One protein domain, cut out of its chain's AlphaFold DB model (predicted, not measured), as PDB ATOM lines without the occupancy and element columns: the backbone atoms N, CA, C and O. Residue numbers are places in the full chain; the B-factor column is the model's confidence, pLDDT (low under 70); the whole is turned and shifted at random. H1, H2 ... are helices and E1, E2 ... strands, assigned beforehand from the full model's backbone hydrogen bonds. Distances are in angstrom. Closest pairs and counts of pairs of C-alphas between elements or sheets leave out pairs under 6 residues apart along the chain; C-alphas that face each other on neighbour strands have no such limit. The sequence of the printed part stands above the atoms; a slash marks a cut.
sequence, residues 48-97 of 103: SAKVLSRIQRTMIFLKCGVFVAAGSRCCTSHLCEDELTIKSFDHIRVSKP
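AT A GLANCE: This is residues 48 to 97 of the 103 residues of the protein "Hypothetical protein" of Rotaria sordida (UniProt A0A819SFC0). A tiny two-stranded sheet, E1 and E2, is at one side of two short helices, H1 and H2, which come closest at their last residues. The printed part has 50 residues, with elements in the order E1, H1, E2, H2; the sheet is antiparallel. The class is mixed, helices and strands, with 24 residues, under half, in named elements. It is compact, radius of gyration of the C-alphas 10.2 A, spanning 29 by 21 by 14 A.

IN THESE COORDINATES: E1, residues 49 to 51, begins at C-alpha 49 (82.131, -10.862, 24.161) and measures 6.8 A; E2, residues 73 to 75, 7.0 A. H1, residues 54 to 64, measures 15.4 A. H2, residues 86 to 92, measures 10.4 A, ending at C-alpha 92 (71.568, 1.495, 28.508).

HOW THE PARTS SIT: E1 and E2 are antiparallel at 145 degrees, with N 50 and O 74 2.8 A apart, within hydrogen-bond range. H1 and H2 touch, closest at the C-alphas of Cys 64 and Ile 92, 6.8 A; they are only just about perpendicular, at 70.1 degrees. E1 and H2 are apart. Every O i to N i+4 pair is within hydrogen-bond range in H1, 2 of 3 in H2.

THE WHOLE: The C-alphas farthest apart, Glu 81 and Pro 97, are 29.5 A apart. The printed part has no cut and no long link. pLDDT is under 70 at residues 48, 82 and 87 to 97.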
ATOM      1  N   SER A  48      84.268 -12.830  27.859       66.75
ATOM      2  CA  SER A  48      84.042 -13.231  26.475       66.75
ATOM      3  C   SER A  48      82.882 -12.444  25.868       66.75
ATOM      4  O   SER A  48      81.749 -12.539  26.337       66.75
ATOM      5  N   ALA A  49      83.150 -11.671  24.817       70.62
ATOM      6  CA  ALA A  49      82.131 -10.862  24.161       70.62
ATOM      7  C   ALA A  49      81.628 -11.537  22.877       70.62
ATOM      8  O   ALA A  49      82.430 -11.896  22.007       70.62
ATOM      9  N   LYS A  50      80.310 -11.650  22.710       77.25
ATOM     10  CA  LYS A  50      79.647 -12.164  21.501       77.25
ATOM     11  C   LYS A  50      79.167 -11.011  20.622       77.25
ATOM     12  O   LYS A  50      78.777  -9.960  21.123       77.25
ATOM     13  N   VAL A  51      79.214 -11.188  19.303       82.31
ATOM     14  CA  VAL A  51      78.651 -10.212  18.357       82.31
ATOM     15  C   VAL A  51      77.131 -10.198  18.500       82.31
ATOM     16  O   VAL A  51      76.503 -11.255  18.494       82.31
ATOM     17  N   LEU A  52      76.545  -9.005  18.598       82.81
ATOM     18  CA  LEU A  52      75.099  -8.852  18.673       82.81
ATOM     19  C   LEU A  52      74.441  -9.164  17.325       82.81
ATOM     20  O   LEU A  52      74.801  -8.614  16.275       82.81
ATOM     21  N   SER A  53      73.419 -10.011  17.366       86.81
ATOM     22  CA  SER A  53      72.580 -10.336  16.220       86.81
ATOM     23  C   SER A  53      71.809  -9.104  15.733       86.81
ATOM     24  O   SER A  53      71.669  -8.089  16.425       86.81
ATOM     25  N   ARG A  54      71.282  -9.169  14.504       87.06
ATOM     26  CA  ARG A  54      70.424  -8.102  13.964       87.06
ATOM     27  C   ARG A  54      69.205  -7.862  14.860       87.06
ATOM     28  O   ARG A  54      68.886  -6.711  15.124       87.06
ATOM     29  N   ILE A  55      68.577  -8.934  15.342       88.25
ATOM     30  CA  ILE A  55      67.376  -8.871  16.184       88.25
ATOM     31  C   ILE A  55      67.684  -8.143  17.495       88.25
ATOM     32  O   ILE A  55      66.982  -7.203  17.849       88.25
ATOM     33  N   GLN A  56      68.783  -8.500  18.164       83.44
ATOM     34  CA  GLN A  56      69.195  -7.854  19.414       83.44
ATOM     35  C   GLN A  56      69.459  -6.353  19.228       83.44
ATOM     36  O   GLN A  56      69.001  -5.543  20.028       83.44
ATOM     37  N   ARG A  57      70.144  -5.961  18.145       85.44
ATOM     38  CA  ARG A  57      70.409  -4.542  17.839       85.44
ATOM     39  C   ARG A  57      69.124  -3.763  17.553       85.44
ATOM     40  O   ARG A  57      68.981  -2.642  18.033       85.44
ATOM     41  N   THR A  58      68.174  -4.365  16.837       84.31
ATOM     42  CA  THR A  58      66.844  -3.773  16.626       84.31
ATOM     43  C   THR A  58      66.092  -3.608  17.945       84.31
ATOM     44  O   THR A  58      65.498  -2.561  18.181       84.31
ATOM     45  N   MET A  59      66.149  -4.600  18.836       83.62
ATOM     46  CA  MET A  59      65.493  -4.530  20.145       83.62
ATOM     47  C   MET A  59      66.065  -3.421  21.031       83.62
ATOM     48  O   MET A  59      65.297  -2.730  21.697       83.62
ATOM     49  N   ILE A  60      67.385  -3.208  21.003       80.06
ATOM     50  CA  ILE A  60      68.027  -2.074  21.686       80.06
ATOM     51  C   ILE A  60      67.499  -0.747  21.143       80.06
ATOM     52  O   ILE A  60      67.115   0.121  21.923       80.06
ATOM     53  N   PHE A  61      67.410  -0.600  19.822       82.88
ATOM     54  CA  PHE A  61      66.868   0.617  19.224       82.88
ATOM     55  C   PHE A  61      65.414   0.868  19.640       82.88
ATOM     56  O   PHE A  61      65.085   1.964  20.082       82.88
ATOM     57  N   LEU A  62      64.557  -0.156  19.578       82.12
ATOM     58  CA  LEU A  62      63.140  -0.021  19.925       82.12
ATOM     59  C   LEU A  62      62.909   0.279  21.413       82.12
ATOM     60  O   LEU A  62      61.994   1.027  21.746       82.12
ATOM     61  N   LYS A  63      63.709  -0.306  22.313       79.25
ATOM     62  CA  LYS A  63      63.523  -0.149  23.767       79.25
ATOM     63  C   LYS A  63      64.251   1.059  24.351       79.25
ATOM     64  O   LYS A  63      63.784   1.612  25.343       79.25
ATOM     65  N   CYS A  64      65.383   1.443  23.771       74.56
ATOM     66  CA  CYS A  64      66.276   2.448  24.347       74.56
ATOM     67  C   CYS A  64      66.492   3.668  23.446       74.56
ATOM     68  O   CYS A  64      67.109   4.627  23.894       74.56
ATOM     69  N   GLY A  65      66.038   3.650  22.190       74.06
ATOM     70  CA  GLY A  65      66.295   4.732  21.232       74.06
ATOM     71  C   GLY A  65      67.760   4.836  20.791       74.06
ATOM     72  O   GLY A  65      68.158   5.839  20.204       74.06
ATOM     73  N   VAL A  66      68.575   3.814  21.068       75.50
ATOM     74  CA  VAL A  66      70.015   3.807  20.783       75.50
ATOM     75  C   VAL A  66      70.302   2.979  19.541       75.50
ATOM     76  O   VAL A  66      69.911   1.813  19.445       75.50
ATOM     77  N   PHE A  67      71.030   3.562  18.589       79.00
ATOM     78  CA  PHE A  67      71.469   2.833  17.407       79.00
ATOM     79  C   PHE A  67      72.777   2.080  17.677       79.00
ATOM     80  O   PHE A  67      73.808   2.678  17.993       79.00
ATOM     81  N   VAL A  68      72.744   0.758  17.483       77.19
ATOM     82  CA  VAL A  68      73.904  -0.129  17.641       77.19
ATOM     83  C   VAL A  68      74.372  -0.641  16.278       77.19
ATOM     84  O   VAL A  68      73.650  -1.348  15.564       77.19
ATOM     85  N   ALA A  69      75.615  -0.314  15.917       76.50
ATOM     86  CA  ALA A  69      76.196  -0.662  14.623       76.50
ATOM     87  C   ALA A  69      76.407  -2.179  14.442       76.50
ATOM     88  O   ALA A  69      76.501  -2.944  15.407       76.50
ATOM     89  N   ALA A  70      76.497  -2.636  13.189       79.88
ATOM     90  CA  ALA A  70      76.847  -4.025  12.886       79.88
ATOM     91  C   ALA A  70      78.270  -4.350  13.362       79.88
ATOM     92  O   ALA A  70      79.150  -3.498  13.314       79.88
ATOM     93  N   GLY A  71      78.481  -5.576  13.846       77.75
ATOM     94  CA  GLY A  71      79.759  -5.990  14.435       77.75
ATOM     95  C   GLY A  71      79.961  -5.558  15.893       77.75
ATOM     96  O   GLY A  71      80.944  -5.971  16.502       77.75
ATOM     97  N   SER A  72      79.027  -4.794  16.476       77.50
ATOM     98  CA  SER A  72      79.041  -4.478  17.909       77.50
ATOM     99  C   SER A  72      78.952  -5.748  18.754       77.50
ATOM    100  O   SER A  72      78.260  -6.702  18.384       77.50
ATOM    101  N   ARG A  73      79.643  -5.763  19.894       77.69
ATOM    102  CA  ARG A  73      79.762  -6.938  20.766       77.69
ATOM    103  C   ARG A  73      79.170  -6.671  22.146       77.69
ATOM    104  O   ARG A  73      79.060  -5.525  22.577       77.69
ATOM    105  N   CYS A  74      78.796  -7.737  22.837       76.19
ATOM    106  CA  CYS A  74      78.265  -7.715  24.191       76.19
ATOM    107  C   CYS A  74      78.895  -8.832  25.029       76.19
ATOM    108  O   CYS A  74      79.088  -9.930  24.508       76.19
ATOM    109  N   CYS A  75      79.225  -8.565  26.294       76.69
ATOM    110  CA  CYS A  75      79.717  -9.585  27.219       76.69
ATOM    111  C   CYS A  75      78.665 -10.680  27.413       76.69
ATOM    112  O   CYS A  75      77.470 -10.396  27.503       76.69
ATOM    113  N   THR A  76      79.101 -11.935  27.512       73.94
ATOM    114  CA  THR A  76      78.206 -13.070  27.791       73.94
ATOM    115  C   THR A  76      77.466 -12.924  29.117       73.94
ATOM    116  O   THR A  76      76.358 -13.419  29.227       73.94
ATOM    117  N   SER A  77      78.004 -12.188  30.092       70.00
ATOM    118  CA  SER A  77      77.315 -11.862  31.351       70.00
ATOM    119  C   SER A  77      76.021 -11.053  31.172       70.00
ATOM    120  O   SER A  77      75.150 -11.084  32.037       70.00
ATOM    121  N   HIS A  78      75.877 -10.335  30.058       72.38
ATOM    122  CA  HIS A  78      74.687  -9.553  29.712       72.38
ATOM    123  C   HIS A  78      73.711 -10.309  28.805       72.38
ATOM    124  O   HIS A  78      72.674  -9.752  28.416       72.38
ATOM    125  N   LEU A  79      74.060 -11.548  28.457       70.25
ATOM    126  CA  LEU A  79      73.279 -12.443  27.626       70.25
ATOM    127  C   LEU A  79      72.828 -13.641  28.470       70.25
ATOM    128  O   LEU A  79      73.648 -14.331  29.063       70.25
ATOM    129  N   CYS A  80      71.529 -13.914  28.508       71.38
ATOM    130  CA  CYS A  80      70.989 -15.164  29.037       71.38
ATOM    131  C   CYS A  80      70.431 -15.944  27.854       71.38
ATOM    132  O   CYS A  80      69.592 -15.405  27.144       71.38
ATOM    133  N   GLU A  81      70.921 -17.161  27.604       75.88
ATOM    134  CA  GLU A  81      70.489 -17.982  26.454       75.88
ATOM    135  C   GLU A  81      70.579 -17.243  25.103       75.88
ATOM    136  O   GLU A  81      69.716 -17.368  24.246       75.88
ATOM    137  N   ASP A  82      71.631 -16.438  24.908       67.69
ATOM    138  CA  ASP A  82      71.788 -15.558  23.740       67.69
ATOM    139  C   ASP A  82      70.735 -14.443  23.604       67.69
ATOM    140  O   ASP A  82      70.659 -13.786  22.564       67.69
ATOM    141  N   GLU A  83      69.983 -14.131  24.654       75.06
ATOM    142  CA  GLU A  83      69.068 -12.992  24.709       75.06
ATOM    143  C   GLU A  83      69.564 -11.898  25.656       75.06
ATOM    144  O   GLU A  83      70.205 -12.153  26.675       75.06
ATOM    145  N   LEU A  84      69.268 -10.639  25.323       74.44
ATOM    146  CA  LEU A  84      69.594  -9.505  26.186       74.44
ATOM    147  C   LEU A  84      68.709  -9.533  27.429       74.44
ATOM    148  O   LEU A  84      67.484  -9.460  27.325       74.44
ATOM    149  N   THR A  85      69.326  -9.584  28.607       71.00
ATOM    150  CA  THR A  85      68.566  -9.572  29.861       71.00
ATOM    151  C   THR A  85      67.911  -8.209  30.106       71.00
ATOM    152  O   THR A  85      68.414  -7.175  29.663       71.00
ATOM    153  N   ILE A  86      66.812  -8.186  30.867       70.00
ATOM    154  CA  ILE A  86      66.147  -6.940  31.294       70.00
ATOM    155  C   ILE A  86      67.147  -6.006  31.993       70.00
ATOM    156  O   ILE A  86      67.200  -4.820  31.681       70.00
ATOM    157  N   LYS A  87      68.009  -6.566  32.852       67.50
ATOM    158  CA  LYS A  87      69.056  -5.818  33.559       67.50
ATOM    159  C   LYS A  87      70.019  -5.126  32.591       67.50
ATOM    160  O   LYS A  87      70.387  -3.981  32.819       67.50
ATOM    161  N   SER A  88      70.372  -5.772  31.479       67.31
ATOM    162  CA  SER A  88      71.225  -5.175  30.441       67.31
ATOM    163  C   SER A  88      70.582  -3.913  29.842       67.31
ATOM    164  O   SER A  88      71.265  -2.921  29.607       67.31
ATOM    165  N   PHE A  89      69.262  -3.901  29.637       68.81
ATOM    166  CA  PHE A  89      68.560  -2.715  29.127       68.81
ATOM    167  C   PHE A  89      68.520  -1.558  30.131       68.81
ATOM    168  O   PHE A  89      68.590  -0.399  29.715       68.81
ATOM    169  N   ASP A  90      68.453  -1.853  31.430       67.25
ATOM    170  CA  ASP A  90      68.493  -0.817  32.467       67.25
ATOM    171  C   ASP A  90      69.831  -0.069  32.460       67.25
ATOM    172  O   ASP A  90      69.832   1.148  32.628       67.25
ATOM    173  N   HIS A  91      70.942  -0.746  32.144       63.50
ATOM    174  CA  HIS A  91      72.254  -0.107  31.978       63.50
ATOM    175  C   HIS A  91      72.316   0.854  30.775       63.50
ATOM    176  O   HIS A  91      72.948   1.904  30.875       63.50
ATOM    177  N   ILE A  92      71.617   0.571  29.664       62.66
ATOM    178  CA  ILE A  92      71.568   1.495  28.508       62.66
ATOM    179  C   ILE A  92      70.758   2.752  28.834       62.66
ATOM    180  O   ILE A  92      71.109   3.845  28.390       62.66
ATOM    181  N   ARG A  93      69.689   2.637  29.635       55.12
ATOM    182  CA  ARG A  93      68.844   3.796  29.990       55.12
ATOM    183  C   ARG A  93      69.593   4.874  30.785       55.12
ATOM    184  O   ARG A  93      69.067   5.979  30.915       55.12
ATOM    185  N   VAL A  94      70.796   4.590  31.296       47.16
ATOM    186  CA  VAL A  94      71.568   5.506  32.154       47.16
ATOM    187  C   VAL A  94      72.556   6.393  31.387       47.16
ATOM    188  O   VAL A  94      73.086   7.337  31.979       47.16
ATOM    189  N   SER A  95      72.742   6.226  30.070       45.31
ATOM    190  CA  SER A  95      73.412   7.253  29.253       45.31
ATOM    191  C   SER A  95      72.443   8.416  28.989       45.31
ATOM    192  O   SER A  95      71.986   8.604  27.871       45.31
ATOM    193  N   LYS A  96      72.085   9.094  30.089       44.34
ATOM    194  CA  LYS A  96      71.262  10.291  30.306       44.34
ATOM    195  C   LYS A  96      70.108  10.503  29.313       44.34
ATOM    196  O   LYS A  96      70.370  10.763  28.145       44.34
ATOM    197  N   PRO A  97      68.839  10.563  29.769       41.66
ATOM    198  CA  PRO A  97      67.844  11.290  28.994       41.66
ATOM    199  C   PRO A  97      68.396  12.701  28.802       41.66
ATOM    200  O   PRO A  97      68.534  13.452  29.776       41.66
TER     201      PRO A  97